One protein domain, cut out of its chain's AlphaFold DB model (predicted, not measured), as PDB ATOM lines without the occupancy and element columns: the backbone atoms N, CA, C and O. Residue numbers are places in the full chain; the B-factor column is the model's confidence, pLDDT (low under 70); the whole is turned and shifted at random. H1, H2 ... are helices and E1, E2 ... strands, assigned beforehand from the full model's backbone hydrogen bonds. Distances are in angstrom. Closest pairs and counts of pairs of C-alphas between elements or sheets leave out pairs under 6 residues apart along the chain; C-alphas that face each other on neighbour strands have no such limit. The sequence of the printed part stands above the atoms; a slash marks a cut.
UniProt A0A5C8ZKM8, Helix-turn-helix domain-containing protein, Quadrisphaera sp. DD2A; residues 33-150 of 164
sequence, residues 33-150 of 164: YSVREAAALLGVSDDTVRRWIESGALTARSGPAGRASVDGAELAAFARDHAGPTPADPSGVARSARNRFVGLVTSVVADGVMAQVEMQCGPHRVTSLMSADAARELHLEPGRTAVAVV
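This is residues 33 to 150 of the 164 residues of the protein "Helix-turn-helix domain-containing protein" of Quadrisphaera sp. DD2A (UniProt A0A5C8ZKM8). Two unequal lobes sit end to end: a strongly twisted, curled sheet of four antiparallel strands makes the larger, and H1, H2 and the small hairpin E1 and E2 make the smaller. H3 lies between them, packed on the sheet, and H4 packs near the far end of the sheet. The 118 printed residues hold, along the chain, H1 H2 E1 E2 H3 E3 E4 E5 H4 E6, four named helices and six named strands; the large sheet has the order E5 E4 E3 E6, and the class is mixed, helices and strands. The whole is compact, with a radius of gyration of the C-alphas of 14.7 A and spans of 42 by 32 by 27 A.

H1, residues 35 to 42, touches H2, residues 46 to 54, about perpendicular at 77 degrees; the closest C-alphas are those of Ala 39 and Asp 46, 5.2 A. E1, residues 60 to 62, and E2, residues 68 to 71, form an antiparallel hairpin, with N 61 and O 69 2.7 A apart; residues 33 to 34 pair with 69 to 70 of E2. H3, residues 72 to 81, is close to H1 but not clearly touching, the C-alphas of Leu 42 and Ala 79 being 6.4 A apart. E3, residues 100 to 111, E4, residues 114 to 121, and E5, residues 124 to 131, form a meander, each strand the antiparallel neighbour of the one before; N 109 and O 116 are 2.8 A apart, N 117 and O 128 2.9 A. E3 bends by 88 degrees at residue 103, and its residues 100 to 104 pair antiparallel with E6, residues 145 to 149, with N 101 and O 148 2.9 A apart. H3 runs across the strands over E3, at a height over the sheet of 8.2 A. H4, residues 132 to 137, stands up from the sheet over E4. Every O i to N i+4 pair is within hydrogen-bond range in H1, H2 and H4; in H3, 5 of 6 are.

H1 begins at C-alpha 35 (-5.196, 11.766, 29.587). From first to last C-alpha H3 measures 14.9 A, E3 26.0 A, E4 22.0 A and E5 22.7 A. E6 ends at C-alpha 149 (-21.296, 18.660, 9.422).

The C-alphas farthest apart, of Asp 47 and Gly 112, are 43.2 A apart. The printed part has no cut. The link from H3 to E3, residues 82 to 99, is long. The mean pLDDT of the printed part is 78.7; residues 63 to 66 and 82 to 99 are under 70.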
ATOM      1  N   TYR A  33     -10.825  16.664  30.790       80.94
ATOM      2  CA  TYR A  33     -10.560  15.482  29.976       80.94
ATOM      3  C   TYR A  33      -9.512  14.611  30.655       80.94
ATOM      4  O   TYR A  33      -8.479  15.107  31.096       80.94
ATOM      5  N   SER A  34      -9.738  13.305  30.759       84.56
ATOM      6  CA  SER A  34      -8.678  12.369  31.146       84.56
ATOM      7  C   SER A  34      -7.544  12.362  30.112       84.56
ATOM      8  O   SER A  34      -7.753  12.704  28.950       84.56
ATOM      9  N   VAL A  35      -6.347  11.914  30.508       81.44
ATOM     10  CA  VAL A  35      -5.196  11.766  29.587       81.44
ATOM     11  C   VAL A  35      -5.571  11.010  28.308       81.44
ATOM     12  O   VAL A  35      -5.163  11.399  27.220       81.44
ATOM     13  N   ARG A  36      -6.386   9.957  28.435       80.12
ATOM     14  CA  ARG A  36      -6.821   9.130  27.305       80.12
ATOM     15  C   ARG A  36      -7.780   9.870  26.372       80.12
ATOM     16  O   ARG A  36      -7.678   9.743  25.158       80.12
ATOM     17  N   GLU A  37      -8.712  10.644  26.924       79.12
ATOM     18  CA  GLU A  37      -9.628  11.463  26.119       79.12
ATOM     19  C   GLU A  37      -8.874  12.597  25.421       79.12
ATOM     20  O   GLU A  37      -9.097  12.843  24.239       79.12
ATOM     21  N   ALA A  38      -7.929  13.234  26.116       82.94
ATOM     22  CA  ALA A  38      -7.058  14.247  25.532       82.94
ATOM     23  C   ALA A  38      -6.211  13.672  24.384       82.94
ATOM     24  O   ALA A  38      -6.131  14.277  23.319       82.94
ATOM     25  N   ALA A  39      -5.641  12.477  24.564       81.69
ATOM     26  CA  ALA A  39      -4.881  11.781  23.528       81.69
ATOM     27  C   ALA A  39      -5.738  11.490  22.287       81.69
ATOM     28  O   ALA A  39      -5.330  11.804  21.169       81.69
ATOM     29  N   ALA A  40      -6.961  10.992  22.485       77.06
ATOM     30  CA  ALA A  40      -7.909  10.746  21.399       77.06
ATOM     31  C   ALA A  40      -8.311  12.032  20.650       77.06
ATOM     32  O   ALA A  40      -8.439  12.010  19.427       77.06
ATOM     33  N   LEU A  41      -8.484  13.149  21.364       77.38
ATOM     34  CA  LEU A  41      -8.846  14.453  20.790       77.38
ATOM     35  C   LEU A  41      -7.690  15.158  20.069       77.38
ATOM     36  O   LEU A  41      -7.931  15.975  19.184       77.38
ATOM     37  N   LEU A  42      -6.450  14.851  20.440       79.44
ATOM     38  CA  LEU A  42      -5.247  15.368  19.784       79.44
ATOM     39  C   LEU A  42      -4.708  14.414  18.705       79.44
ATOM     40  O   LEU A  42      -3.771  14.764  17.992       79.44
ATOM     41  N   GLY A  43      -5.267  13.207  18.589       71.25
ATOM     42  CA  GLY A  43      -4.799  12.179  17.657       71.25
ATOM     43  C   GLY A  43      -3.418  11.606  18.003       71.25
ATOM     44  O   GLY A  43      -2.737  11.078  17.126       71.25
ATOM     45  N   VAL A  44      -2.977  11.711  19.259       81.38
ATOM     46  CA  VAL A  44      -1.664  11.228  19.724       81.38
ATOM     47  C   VAL A  44      -1.808  10.065  20.711       81.38
ATOM     48  O   VAL A  44      -2.911   9.682  21.084       81.38
ATOM     49  N   SER A  45      -0.686   9.479  21.138       81.12
ATOM     50  CA  SER A  45      -0.684   8.426  22.163       81.12
ATOM     51  C   SER A  45      -0.811   9.004  23.576       81.12
ATOM     52  O   SER A  45      -0.291  10.084  23.855       81.12
ATOM     53  N   ASP A  46      -1.410   8.243  24.500       84.81
ATOM     54  CA  ASP A  46      -1.497   8.599  25.927       84.81
ATOM     55  C   ASP A  46      -0.126   8.977  26.522       84.81
ATOM     56  O   ASP A  46      -0.032   9.895  27.334       84.81
ATOM     57  N   ASP A  47       0.943   8.286  26.108       82.44
ATOM     58  CA  ASP A  47       2.321   8.559  26.538       82.44
ATOM     59  C   ASP A  47       2.801   9.956  26.116       82.44
ATOM     60  O   ASP A  47       3.394  10.681  26.910       82.44
ATOM     61  N   THR A  48       2.451  10.395  24.904       83.31
ATOM     62  CA  THR A  48       2.769  11.739  24.402       83.31
ATOM     63  C   THR A  48       2.114  12.819  25.258       83.31
ATOM     64  O   THR A  48       2.765  13.795  25.627       83.31
ATOM     65  N   VAL A  49       0.851  12.618  25.644       83.81
ATOM     66  CA  VAL A  49       0.133  13.553  26.524       83.81
ATOM     67  C   VAL A  49       0.742  13.568  27.927       83.81
ATOM     68  O   VAL A  49       0.908  14.645  28.497       83.81
ATOM     69  N   ARG A  50       1.140  12.411  28.477       85.31
ATOM     70  CA  ARG A  50       1.865  12.362  29.764       85.31
ATOM     71  C   ARG A  50       3.189  13.116  29.698       85.31
ATOM     72  O   ARG A  50       3.459  13.914  30.590       85.31
ATOM     73  N   ARG A  51       3.962  12.953  28.620       85.94
ATOM     74  CA  ARG A  51       5.223  13.686  28.428       85.94
ATOM     75  C   ARG A  51       5.015  15.196  28.346       85.94
ATOM     76  O   ARG A  51       5.816  15.935  28.904       85.94
ATOM     77  N   TRP A  52       3.942  15.664  27.705       86.00
ATOM     78  CA  TRP A  52       3.600  17.092  27.688       86.00
ATOM     79  C   TRP A  52       3.169  17.625  29.053       86.00
ATOM     80  O   TRP A  52       3.450  18.778  29.373       86.00
ATOM     81  N   ILE A  53       2.533  16.792  29.875       86.69
ATOM     82  CA  ILE A  53       2.236  17.135  31.266       86.69
ATOM     83  C   ILE A  53       3.529  17.259  32.083       86.69
ATOM     84  O   ILE A  53       3.721  18.240  32.798       86.69
ATOM     85  N   GLU A  54       4.439  16.296  31.947       84.56
ATOM     86  CA  GLU A  54       5.729  16.289  32.646       84.56
ATOM     87  C   GLU A  54       6.637  17.447  32.214       84.56
ATOM     88  O   GLU A  54       7.323  18.037  33.046       84.56
ATOM     89  N   SER A  55       6.613  17.816  30.929       83.25
ATOM     90  CA  SER A  55       7.374  18.953  30.402       83.25
ATOM     91  C   SER A  55       6.745  20.315  30.722       83.25
ATOM     92  O   SER A  55       7.300  21.339  30.325       83.25
ATOM     93  N   GLY A  56       5.576  20.345  31.371       83.81
ATOM     94  CA  GLY A  56       4.833  21.569  31.685       83.81
ATOM     95  C   GLY A  56       4.149  22.232  30.484       83.81
ATOM     96  O   GLY A  56       3.731  23.383  30.583       83.81
ATOM     97  N   ALA A  57       4.040  21.529  29.353       81.38
ATOM     98  CA  ALA A  57       3.336  22.005  28.162       81.38
ATOM     99  C   ALA A  57       1.804  21.883  28.297       81.38
ATOM    100  O   ALA A  57       1.071  22.640  27.664       81.38
ATOM    101  N   LEU A  58       1.333  20.956  29.139       85.31
ATOM    102  CA  LEU A  58      -0.058  20.834  29.580       85.31
ATOM    103  C   LEU A  58      -0.112  20.752  31.108       85.31
ATOM    104  O   LEU A  58       0.680  20.055  31.738       85.31
ATOM    105  N   THR A  59      -1.079  21.414  31.725       85.31
ATOM    106  CA  THR A  59      -1.232  21.415  33.178       85.31
ATOM    107  C   THR A  59      -2.118  20.260  33.623       85.31
ATOM    108  O   THR A  59      -3.318  20.223  33.338       85.31
ATOM    109  N   ALA A  60      -1.556  19.336  34.404       83.69
ATOM    110  CA  ALA A  60      -2.362  18.326  35.074       83.69
ATOM    111  C   ALA A  60      -3.247  18.952  36.159       83.69
ATOM    112  O   ALA A  60      -2.811  19.711  37.028       83.69
ATOM    113  N   ARG A  61      -4.518  18.570  36.127       80.75
ATOM    114  CA  ARG A  61      -5.519  18.779  37.167       80.75
ATOM    115  C   ARG A  61      -5.907  17.427  37.748       80.75
ATOM    116  O   ARG A  61      -5.865  16.406  37.064       80.75
ATOM    117  N   SER A  62      -6.315  17.418  39.009       72.62
ATOM    118  CA  SER A  62      -6.925  16.235  39.609       72.62
ATOM    119  C   SER A  62      -8.336  16.077  39.051       72.62
ATOM    120  O   SER A  62      -9.216  16.888  39.334       72.62
ATOM    121  N   GLY A  63      -8.526  15.061  38.215       63.91
ATOM    122  CA  GLY A  63      -9.825  14.698  37.671       63.91
ATOM    123  C   GLY A  63     -10.651  13.821  38.616       63.91
ATOM    124  O   GLY A  63     -10.214  13.484  39.725       63.91
ATOM    125  N   PRO A  64     -11.839  13.389  38.163       55.19
ATOM    126  CA  PRO A  64     -12.637  12.393  38.867       55.19
ATOM    127  C   PRO A  64     -11.807  11.121  39.109       55.19
ATOM    128  O   PRO A  64     -11.086  10.660  38.223       55.19
ATOM    129  N   ALA A  65     -11.893  10.554  40.314       58.03
ATOM    130  CA  ALA A  65     -11.132   9.370  40.745       58.03
ATOM    131  C   ALA A  65      -9.595   9.536  40.835       58.03
ATOM    132  O   ALA A  65      -8.868   8.545  40.772       58.03
ATOM    133  N   GLY A  66      -9.082  10.764  40.997       64.69
ATOM    134  CA  GLY A  66      -7.663  11.009  41.309       64.69
ATOM    135  C   GLY A  66      -6.701  10.792  40.136       64.69
ATOM    136  O   GLY A  66      -5.488  10.756  40.326       64.69
ATOM    137  N   ARG A  67      -7.228  10.646  38.917       72.75
ATOM    138  CA  ARG A  67      -6.429  10.537  37.692       72.75
ATOM    139  C   ARG A  67      -6.050  11.925  37.184       72.75
ATOM    140  O   ARG A  67      -6.782  12.890  37.394       72.75
ATOM    141  N   ALA A  68      -4.915  12.012  36.493       77.19
ATOM    142  CA  ALA A  68      -4.529  13.233  35.800       77.19
ATOM    143  C   ALA A  68      -5.561  13.558  34.707       77.19
ATOM    144  O   ALA A  68      -5.878  12.715  33.860       77.19
ATOM    145  N   SER A  69      -6.071  14.781  34.744       81.69
ATOM    146  CA  SER A  69      -6.974  15.351  33.752       81.69
ATOM    147  C   SER A  69      -6.450  16.699  33.276       81.69
ATOM    148  O   SER A  69      -5.720  17.371  33.996       81.69
ATOM    149  N   VAL A  70      -6.824  17.101  32.071       83.25
ATOM    150  CA  VAL A  70      -6.441  18.370  31.452       83.25
ATOM    151  C   VAL A  70      -7.692  19.226  31.290       83.25
ATOM    152  O   VAL A  70      -8.774  18.707  31.004       83.25
ATOM    153  N   ASP A  71      -7.555  20.530  31.513       83.56
ATOM    154  CA  ASP A  71      -8.637  21.486  31.286       83.56
ATOM    155  C   ASP A  71      -8.949  21.604  29.787       83.56
ATOM    156  O   ASP A  71      -8.042  21.706  28.960       83.56
ATOM    157  N   GLY A  72     -10.232  21.582  29.426       80.69
ATOM    158  CA  GLY A  72     -10.663  21.639  28.031       80.69
ATOM    159  C   GLY A  72     -10.210  22.902  27.299       80.69
ATOM    160  O   GLY A  72      -9.792  22.811  26.146       80.69
ATOM    161  N   ALA A  73     -10.234  24.069  27.948       79.19
ATOM    162  CA  ALA A  73      -9.819  25.318  27.309       79.19
ATOM    163  C   ALA A  73      -8.303  25.336  27.056       79.19
ATOM    164  O   ALA A  73      -7.850  25.787  26.001       79.19
ATOM    165  N   GLU A  74      -7.524  24.794  27.994       82.38
ATOM    166  CA  GLU A  74      -6.080  24.599  27.834       82.38
ATOM    167  C   GLU A  74      -5.767  23.597  26.714       82.38
ATOM    168  O   GLU A  74      -4.934  23.871  25.848       82.38
ATOM    169  N   LEU A  75      -6.501  22.483  26.665       81.81
ATOM    170  CA  LEU A  75      -6.366  21.468  25.624       81.81
ATOM    171  C   LEU A  75      -6.683  22.027  24.227       81.81
ATOM    172  O   LEU A  75      -5.942  21.767  23.280       81.81
ATOM    173  N   ALA A  76      -7.741  22.831  24.085       78.31
ATOM    174  CA  ALA A  76      -8.072  23.486  22.819       78.31
ATOM    175  C   ALA A  76      -7.052  24.552  22.412       78.31
ATOM    176  O   ALA A  76      -6.757  24.692  21.222       78.31
ATOM    177  N   ALA A  77      -6.497  25.294  23.373       79.00
ATOM    178  CA  ALA A  77      -5.418  26.229  23.087       79.00
ATOM    179  C   ALA A  77      -4.189  25.487  22.541       79.00
ATOM    180  O   ALA A  77      -3.666  25.900  21.509       79.00
ATOM    181  N   PHE A  78      -3.807  24.377  23.179       79.94
ATOM    182  CA  PHE A  78      -2.679  23.535  22.785       79.94
ATOM    183  C   PHE A  78      -2.879  22.867  21.412       79.94
ATOM    184  O   PHE A  78      -1.959  22.839  20.593       79.94
ATOM    185  N   ALA A  79      -4.100  22.402  21.120       78.56
ATOM    186  CA  ALA A  79      -4.459  21.766  19.850       78.56
ATOM    187  C   ALA A  79      -4.271  22.679  18.625       78.56
ATOM    188  O   ALA A  79      -4.026  22.181  17.527       78.56
ATOM    189  N   ARG A  80      -4.371  24.008  18.786       73.88
ATOM    190  CA  ARG A  80      -4.122  24.960  17.686       73.88
ATOM    191  C   ARG A  80      -2.678  24.926  17.197       73.88
ATOM    192  O   ARG A  80      -2.457  25.098  16.002       73.88
ATOM    193  N   ASP A  81      -1.741  24.722  18.117       71.88
ATOM    194  CA  ASP A  81      -0.305  24.790  17.845       71.88
ATOM    195  C   ASP A  81       0.281  23.400  17.528       71.88
ATOM    196  O   ASP A  81       1.322  23.297  16.885       71.88
ATOM    197  N   HIS A  82      -0.411  22.327  17.933       64.88
ATOM    198  CA  HIS A  82       0.032  20.936  17.802       64.88
ATOM    199  C   HIS A  82      -1.017  20.088  17.066       64.88
ATOM    200  O   HIS A  82      -1.666  19.220  17.651       64.88
ATOM    201  N   ALA A  83      -1.201  20.358  15.770       56.62
ATOM    202  CA  ALA A  83      -2.147  19.629  14.927       56.62
ATOM    203  C   ALA A  83      -1.741  18.150  14.764       56.62
ATOM    204  O   ALA A  83      -0.652  17.846  14.274       56.62
ATOM    205  N   GLY A  84      -2.634  17.237  15.150       57.69
ATOM    206  CA  GLY A  84      -2.481  15.791  14.982       57.69
ATOM    207  C   GLY A  84      -3.579  15.161  14.108       57.69
ATOM    208  O   GLY A  84      -4.373  15.871  13.489       57.69
ATOM    209  N   PRO A  85      -3.626  13.821  14.014       51.75
ATOM    210  CA  PRO A  85      -4.678  13.070  13.322       51.75
ATOM    211  C   PRO A  85      -6.101  13.392  13.814       51.75
ATOM    212  O   PRO A  85      -6.308  13.755  14.969       51.75
ATOM    213  N   THR A  86      -7.103  13.231  12.944       52.81
ATOM    214  CA  THR A  86      -8.518  13.507  13.256       52.81
ATOM    215  C   THR A  86      -9.063  12.602  14.375       52.81
ATOM    216  O   THR A  86      -8.960  11.380  14.250       52.81
ATOM    217  N   PRO A  87      -9.699  13.161  15.427       60.00
ATOM    218  CA  PRO A  87     -10.353  12.386  16.485       60.00
ATOM    219  C   PRO A  87     -11.504  11.512  15.976       60.00
ATOM    220  O   PRO A  87     -12.192  11.862  15.016       60.00
ATOM    221  N   ALA A  88     -11.759  10.392  16.656       58.91
ATOM    222  CA  ALA A  88     -12.886   9.508  16.349       58.91
ATOM    223  C   ALA A  88     -14.247  10.166  16.674       58.91
ATOM    224  O   ALA A  88     -14.373  10.883  17.664       58.91
ATOM    225  N   ASP A  89     -15.269   9.907  15.848       53.25
ATOM    226  CA  ASP A  89     -16.614  10.496  15.977       53.25
ATOM    227  C   ASP A  89     -17.339  10.016  17.253       53.25
ATOM    228  O   ASP A  89     -17.621   8.822  17.372       53.25
ATOM    229  N   PRO A  90     -17.698  10.919  18.188       55.25
ATOM    230  CA  PRO A  90     -18.350  10.551  19.445       55.25
ATOM    231  C   PRO A  90     -19.855  10.249  19.311       55.25
ATOM    232  O   PRO A  90     -20.478   9.843  20.288       55.25
ATOM    233  N   SER A  91     -20.477  10.471  18.147       54.69
ATOM    234  CA  SER A  91     -21.944  10.483  18.019       54.69
ATOM    235  C   SER A  91     -22.599   9.144  17.653       54.69
ATOM    236  O   SER A  91     -23.806   9.017  17.822       54.69
ATOM    237  N   GLY A  92     -21.862   8.143  17.156       45.00
ATOM    238  CA  GLY A  92     -22.388   6.786  16.914       45.00
ATOM    239  C   GLY A  92     -23.574   6.646  15.932       45.00
ATOM    240  O   GLY A  92     -24.141   5.560  15.837       45.00
ATOM    241  N   VAL A  93     -23.975   7.694  15.195       46.09
ATOM    242  CA  VAL A  93     -25.145   7.663  14.290       46.09
ATOM    243  C   VAL A  93     -24.726   7.489  12.825       46.09
ATOM    244  O   VAL A  93     -24.009   8.320  12.272       46.09
ATOM    245  N   ALA A  94     -25.252   6.463  12.146       37.25
ATOM    246  CA  ALA A  94     -25.078   6.276  10.702       37.25
ATOM    247  C   ALA A  94     -25.905   7.306   9.903       37.25
ATOM    248  O   ALA A  94     -27.134   7.221   9.870       37.25
ATOM    249  N   ARG A  95     -25.259   8.293   9.260       47.69
ATOM    250  CA  ARG A  95     -25.918   9.276   8.366       47.69
ATOM    251  C   ARG A  95     -25.053   9.638   7.153       47.69
ATOM    252  O   ARG A  95     -23.832   9.587   7.210       47.69
ATOM    253  N   SER A  96     -25.709  10.034   6.059       43.81
ATOM    254  CA  SER A  96     -25.163  10.227   4.700       43.81
ATOM    255  C   SER A  96     -24.187  11.399   4.500       43.81
ATOM    256  O   SER A  96     -23.648  11.560   3.404       43.81
ATOM    257  N   ALA A  97     -23.939  12.225   5.518       44.94
ATOM    258  CA  ALA A  97     -22.964  13.305   5.419       44.94
ATOM    259  C   ALA A  97     -21.542  12.725   5.507       44.94
ATOM    260  O   ALA A  97     -21.064  12.410   6.593       44.94
ATOM    261  N   ARG A  98     -20.868  12.583   4.357       54.34
ATOM    262  CA  ARG A  98     -19.489  12.059   4.269       54.34
ATOM    263  C   ARG A  98     -18.418  13.039   4.768       54.34
ATOM    264  O   ARG A  98     -17.315  12.613   5.078       54.34
ATOM    265  N   ASN A  99     -18.754  14.325   4.892       68.00
ATOM    266  CA  ASN A  99     -17.834  15.379   5.323       68.00
ATOM    267  C   ASN A  99     -18.182  15.801   6.756       68.00
ATOM    268  O   ASN A  99     -18.830  16.829   6.985       68.00
ATOM    269  N   ARG A 100     -17.819  14.941   7.711       71.69
ATOM    270  CA  ARG A 100     -17.912  15.212   9.147       71.69
ATOM    271  C   ARG A 100     -16.515  15.475   9.674       71.69
ATOM    272  O   ARG A 100     -15.636  14.628   9.555       71.69
ATOM    273  N   PHE A 101     -16.333  16.642  10.266       80.06
ATOM    274  CA  PHE A 101     -15.072  17.040  10.863       80.06
ATOM    275  C   PHE A 101     -15.265  17.074  12.373       80.06
ATOM    276  O   PHE A 101     -15.877  17.993  12.916       80.06
ATOM    277  N   VAL A 102     -14.799  16.017  13.031       84.50
ATOM    278  CA  VAL A 102     -14.787  15.913  14.491       84.50
ATOM    279  C   VAL A 102     -13.593  16.705  14.993       84.50
ATOM    280  O   VAL A 102     -12.480  16.530  14.490       84.50
ATOM    281  N   GLY A 103     -13.814  17.583  15.963       85.56
ATOM    282  CA  GLY A 103     -12.752  18.451  16.436       85.56
ATOM    283  C   GLY A 103     -13.059  19.180  17.729       85.56
ATOM    284  O   GLY A 103     -14.158  19.103  18.283       85.56
ATOM    285  N   LEU A 104     -12.047  19.896  18.202       88.31
ATOM    286  CA  LEU A 104     -12.144  20.791  19.344       88.31
ATOM    287  C   LEU A 104     -12.518  22.186  18.867       88.31
ATOM    288  O   LEU A 104     -11.891  22.729  17.957       88.31
ATOM    289  N   VAL A 105     -13.514  22.790  19.503       90.94
ATOM    290  CA  VAL A 105     -13.789  24.216  19.343       90.94
ATOM    291  C   VAL A 105     -12.606  24.985  19.925       90.94
ATOM    292  O   VAL A 105     -12.188  24.747  21.056       90.94
ATOM    293  N   THR A 106     -12.044  25.892  19.138       89.88
ATOM    294  CA  THR A 106     -10.854  26.674  19.503       89.88
ATOM    295  C   THR A 106     -11.166  28.145  19.740       89.88
ATOM    296  O   THR A 106     -10.455  28.803  20.497       89.88
ATOM    297  N   SER A 107     -12.228  28.662  19.120       90.56
ATOM    298  CA  SER A 107     -12.694  30.034  19.297       90.56
ATOM    299  C   SER A 107     -14.185  30.128  18.996       90.56
ATOM    300  O   SER A 107     -14.679  29.467  18.081       90.56
ATOM    301  N   VAL A 108     -14.886  30.967  19.754       91.19
ATOM    302  CA  VAL A 108     -16.275  31.346  19.491       91.19
ATOM    303  C   VAL A 108     -16.383  32.853  19.664       91.19
ATOM    304  O   VAL A 108     -16.091  33.382  20.736       91.19
ATOM    305  N   VAL A 109     -16.791  33.540  18.602       92.44
ATOM    306  CA  VAL A 109     -17.029  34.985  18.588       92.44
ATOM    307  C   VAL A 109     -18.489  35.200  18.230       92.44
ATOM    308  O   VAL A 109     -18.888  34.936  17.103       92.44
ATOM    309  N   ALA A 110     -19.290  35.654  19.188       89.69
ATOM    310  CA  ALA A 110     -20.689  36.002  18.961       89.69
ATOM    311  C   ALA A 110     -20.839  37.526  18.924       89.69
ATOM    312  O   ALA A 110     -20.451  38.197  19.882       89.69
ATOM    313  N   ASP A 111     -21.415  38.052  17.843       88.31
ATOM    314  CA  ASP A 111     -21.716  39.473  17.671       88.31
ATOM    315  C   ASP A 111     -23.139  39.659  17.122       88.31
ATOM    316  O   ASP A 111     -23.506  39.163  16.051       88.31
ATOM    317  N   GLY A 112     -23.975  40.345  17.903       90.00
ATOM    318  CA  GLY A 112     -25.400  40.496  17.624       90.00
ATOM    319  C   GLY A 112     -26.108  39.151  17.408       90.00
ATOM    320  O   GLY A 112     -26.208  38.328  18.320       90.00
ATOM    321  N   VAL A 113     -26.626  38.955  16.192       92.06
ATOM    322  CA  VAL A 113     -27.407  37.774  15.776       92.06
ATOM    323  C   VAL A 113     -26.516  36.654  15.231       92.06
ATOM    324  O   VAL A 113     -26.970  35.517  15.123       92.06
ATOM    325  N   MET A 114     -25.253  36.935  14.908       93.94
ATOM    326  CA  MET A 114     -24.345  35.985  14.262       93.94
ATOM    327  C   MET A 114     -23.236  35.533  15.211       93.94
ATOM    328  O   MET A 114     -22.824  36.247  16.121       93.94
ATOM    329  N   ALA A 115     -22.726  34.333  14.976       91.94
ATOM    330  CA  ALA A 115     -21.554  33.799  15.639       91.94
ATOM    331  C   ALA A 115     -20.617  33.131  14.635       91.94
ATOM    332  O   ALA A 115     -21.040  32.377  13.756       91.94
ATOM    333  N   GLN A 116     -19.329  33.397  14.813       93.62
ATOM    334  CA  GLN A 116     -18.233  32.681  14.188       93.62
ATOM    335  C   GLN A 116     -17.703  31.638  15.167       93.62
ATOM    336  O   GLN A 116     -17.310  31.961  16.289       93.62
ATOM    337  N   VAL A 117     -17.668  30.387  14.726       91.81
ATOM    338  CA  VAL A 117     -17.127  29.257  15.481       91.81
ATOM    339  C   VAL A 117     -15.955  28.678  14.704       91.81
ATOM    340  O   VAL A 117     -16.102  28.295  13.542       91.81
ATOM    341  N   GLU A 118     -14.801  28.582  15.353       92.62
ATOM    342  CA  GLU A 118     -13.616  27.928  14.804       92.62
ATOM    343  C   GLU A 118     -13.350  26.606  15.506       92.62
ATOM    344  O   GLU A 118     -13.317  26.528  16.738       92.62
ATOM    345  N   MET A 119     -13.076  25.572  14.721       91.31
ATOM    346  CA  MET A 119     -12.777  24.230  15.200       91.31
ATOM    347  C   MET A 119     -11.474  23.711  14.599       91.31
ATOM    348  O   MET A 119     -11.211  23.890  13.408       91.31
ATOM    349  N   GLN A 120     -10.681  23.029  15.422       89.69
ATOM    350  CA  GLN A 120      -9.545  22.229  14.983       89.69
ATOM    351  C   GLN A 120      -9.988  20.771  14.876       89.69
ATOM    352  O   GLN A 120     -10.283  20.126  15.884       89.69
ATOM    353  N   CYS A 121     -10.032  20.257  13.653       85.94
ATOM    354  CA  CYS A 121     -10.505  18.919  13.326       85.94
ATOM    355  C   CYS A 121      -9.358  18.110  12.710       85.94
ATOM    356  O   CYS A 121      -9.194  18.070  11.487       85.94
ATOM    357  N   GLY A 122      -8.531  17.503  13.563       81.50
ATOM    358  CA  GLY A 122      -7.303  16.837  13.127       81.50
ATOM    359  C   GLY A 122      -6.344  17.819  12.438       81.50
ATOM    360  O   GLY A 122      -6.034  18.853  13.034       81.50
ATOM    361  N   PRO A 123      -5.911  17.571  11.185       76.94
ATOM    362  CA  PRO A 123      -5.028  18.480  10.449       76.94
ATOM    363  C   PRO A 123      -5.757  19.693   9.846       76.94
ATOM    364  O   PRO A 123      -5.112  20.595   9.312       76.94
ATOM    365  N   HIS A 124      -7.091  19.736   9.897       80.19
ATOM    366  CA  HIS A 124      -7.885  20.763   9.228       80.19
ATOM    367  C   HIS A 124      -8.487  21.754  10.226       80.19
ATOM    368  O   HIS A 124      -9.056  21.366  11.244       80.19
ATOM    369  N   ARG A 125      -8.426  23.046   9.894       86.50
ATOM    370  CA  ARG A 125      -9.183  24.097  10.584       86.50
ATOM    371  C   ARG A 125     -10.508  24.317   9.863       86.50
ATOM    372  O   ARG A 125     -10.519  24.560   8.659       86.50
ATOM    373  N   VAL A 126     -11.614  24.268  10.599       87.88
ATOM    374  CA  VAL A 126     -12.966  24.496  10.073       87.88
ATOM    375  C   VAL A 126     -13.547  25.745  10.721       87.88
ATOM    376  O   VAL A 126     -13.546  25.866  11.943       87.88
ATOM    377  N   THR A 127     -14.058  26.667   9.905       90.56
ATOM    378  CA  THR A 127     -14.770  27.864  10.377       90.56
ATOM    379  C   THR A 127     -16.225  27.780   9.949       90.56
ATOM    380  O   THR A 127     -16.516  27.515   8.783       90.56
ATOM    381  N   SER A 128     -17.139  27.999  10.890       88.88
ATOM    382  CA  SER A 128     -18.577  28.031  10.646       88.88
ATOM    383  C   SER A 128     -19.157  29.369  11.082       88.88
ATOM    384  O   SER A 128     -18.809  29.888  12.142       88.88
ATOM    385  N   LEU A 129     -20.052  29.911  10.258       91.38
ATOM    386  CA  LEU A 129     -20.908  31.036  10.607       91.38
ATOM    387  C   LEU A 129     -22.312  30.499  10.873       91.38
ATOM    388  O   LEU A 129     -22.892  29.818  10.026       91.38
ATOM    389  N   MET A 130     -22.848  30.800  12.048       90.31
ATOM    390  CA  MET A 130     -24.190  30.397  12.471       90.31
ATOM    391  C   MET A 130     -24.845  31.513  13.281       90.31
ATOM    392  O   MET A 130     -24.217  32.540  13.531       90.31
ATOM    393  N   SER A 131     -26.107  31.353  13.678       93.50
ATOM    394  CA  SER A 131     -26.722  32.322  14.584       93.50
ATOM    395  C   SER A 131     -26.086  32.246  15.974       93.50
ATOM    396  O   SER A 131     -25.668  31.181  16.437       93.50
ATOM    397  N   ALA A 132     -26.031  33.386  16.658       91.25
ATOM    398  CA  ALA A 132     -25.531  33.474  18.022       91.25
ATOM    399  C   ALA A 132     -26.354  32.602  18.981       91.25
ATOM    400  O   ALA A 132     -25.792  31.987  19.884       91.25
ATOM    401  N   ASP A 133     -27.663  32.490  18.750       90.19
ATOM    402  CA  ASP A 133     -28.538  31.635  19.554       90.19
ATOM    403  C   ASP A 133     -28.237  30.150  19.340       90.19
ATOM    404  O   ASP A 133     -28.076  29.429  20.320       90.19
ATOM    405  N   ALA A 134     -28.002  29.708  18.097       89.88
ATOM    406  CA  ALA A 134     -27.610  28.324  17.829       89.88
ATOM    407  C   ALA A 134     -26.274  27.963  18.502       89.88
ATOM    408  O   ALA A 134     -26.134  26.875  19.060       89.88
ATOM    409  N   ALA A 135     -25.299  28.879  18.501       88.25
ATOM    410  CA  ALA A 135     -24.024  28.650  19.179       88.25
ATOM    411  C   ALA A 135     -24.190  28.494  20.705       88.25
ATOM    412  O   ALA A 135     -23.535  27.640  21.309       88.25
ATOM    413  N   ARG A 136     -25.088  29.280  21.317       87.81
ATOM    414  CA  ARG A 136     -25.411  29.198  22.753       87.81
ATOM    415  C   ARG A 136     -26.182  27.929  23.101       87.81
ATOM    416  O   ARG A 136     -25.828  27.268  24.074       87.81
ATOM    417  N   GLU A 137     -27.191  27.573  22.310       88.56
ATOM    418  CA  GLU A 137     -28.000  26.358  22.493       88.56
ATOM    419  C   GLU A 137     -27.158  25.083  22.392       88.56
ATOM    420  O   GLU A 137     -27.354  24.134  23.148       88.56
ATOM    421  N   LEU A 138     -26.176  25.070  21.487       85.50
ATOM    422  CA  LEU A 138     -25.234  23.961  21.333       85.50
ATOM    423  C   LEU A 138     -24.108  23.974  22.379       85.50
ATOM    424  O   LEU A 138     -23.276  23.063  22.383       85.50
ATOM    425  N   HIS A 139     -24.073  24.980  23.260       87.00
ATOM    426  CA  HIS A 139     -23.025  25.190  24.262       87.00
ATOM    427  C   HIS A 139     -21.612  25.116  23.656       87.00
ATOM    428  O   HIS A 139     -20.724  24.441  24.190       87.00
ATOM    429  N   LEU A 140     -21.426  25.760  22.496       87.19
ATOM    430  CA  LEU A 140     -20.139  25.811  21.806       87.19
ATOM    431  C   LEU A 140     -19.210  26.774  22.539       87.19
ATOM    432  O   LEU A 140     -19.472  27.971  22.631       87.19
ATOM    433  N   GLU A 141     -18.103  26.234  23.035       86.00
ATOM    434  CA  GLU A 141     -17.116  26.953  23.836       86.00
ATOM    435  C   GLU A 141     -15.715  26.433  23.499       86.00
ATOM    436  O   GLU A 141     -15.577  25.244  23.195       86.00
ATOM    437  N   PRO A 142     -14.662  27.267  23.568       89.06
ATOM    438  CA  PRO A 142     -13.292  26.789  23.428       89.06
ATOM    439  C   PRO A 142     -13.005  25.632  24.395       89.06
ATOM    440  O   PRO A 142     -13.181  25.771  25.602       89.06
ATOM    441  N   GLY A 143     -12.583  24.484  23.866       81.62
ATOM    442  CA  GLY A 143     -12.397  23.250  24.637       81.62
ATOM    443  C   GLY A 143     -13.500  22.217  24.475       81.62
ATOM    444  O   GLY A 143     -13.276  21.054  24.797       81.62
ATOM    445  N   ARG A 144     -14.666  22.591  23.936       84.19
ATOM    446  CA  ARG A 144     -15.771  21.659  23.682       84.19
ATOM    447  C   ARG A 144     -15.467  20.793  22.459       84.19
ATOM    448  O   ARG A 144     -15.078  21.300  21.407       84.19
ATOM    449  N   THR A 145     -15.715  19.492  22.562       84.94
ATOM    450  CA  THR A 145     -15.748  18.606  21.392       84.94
ATOM    451  C   THR A 145     -17.039  18.837  20.611       84.94
ATOM    452  O   THR A 145     -18.130  18.765  21.178       84.94
ATOM    453  N   ALA A 146     -16.921  19.085  19.310       85.81
ATOM    454  CA  ALA A 146     -18.056  19.243  18.411       85.81
ATOM    455  C   ALA A 146     -17.805  18.510  17.088       85.81
ATOM    456  O   ALA A 146     -16.672  18.159  16.747       85.81
ATOM    457  N   VAL A 147     -18.875  18.280  16.327       86.19
ATOM    458  CA  VAL A 147     -18.783  17.712  14.980       86.19
ATOM    459  C   VAL A 147     -19.331  18.717  13.985       86.19
ATOM    460  O   VAL A 147     -20.532  18.985  13.962       86.19
ATOM    461  N   ALA A 148     -18.457  19.253  13.139       83.81
ATOM    462  CA  ALA A 148     -18.873  20.086  12.026       83.81
ATOM    463  C   ALA A 148     -19.391  19.189  10.897       83.81
ATOM    464  O   ALA A 148     -18.680  18.314  10.396       83.81
ATOM    465  N   VAL A 149     -20.645  19.401  10.505       79.56
ATOM    466  CA  VAL A 149     -21.296  18.660   9.422       79.56
ATOM    467  C   VAL A 149     -21.441  19.588   8.227       79.56
ATOM    468  O   VAL A 149     -22.213  20.543   8.267       79.56
ATOM    469  N   VAL A 150     -20.719  19.295   7.147       71.62
ATOM    470  CA  VAL A 150     -20.834  20.064   5.906       71.62
ATOM    471  C   VAL A 150     -21.887  19.408   5.021       71.62
ATOM    472  O   VAL A 150     -21.751  18.251   4.613       71.62
TER     473      VAL A 150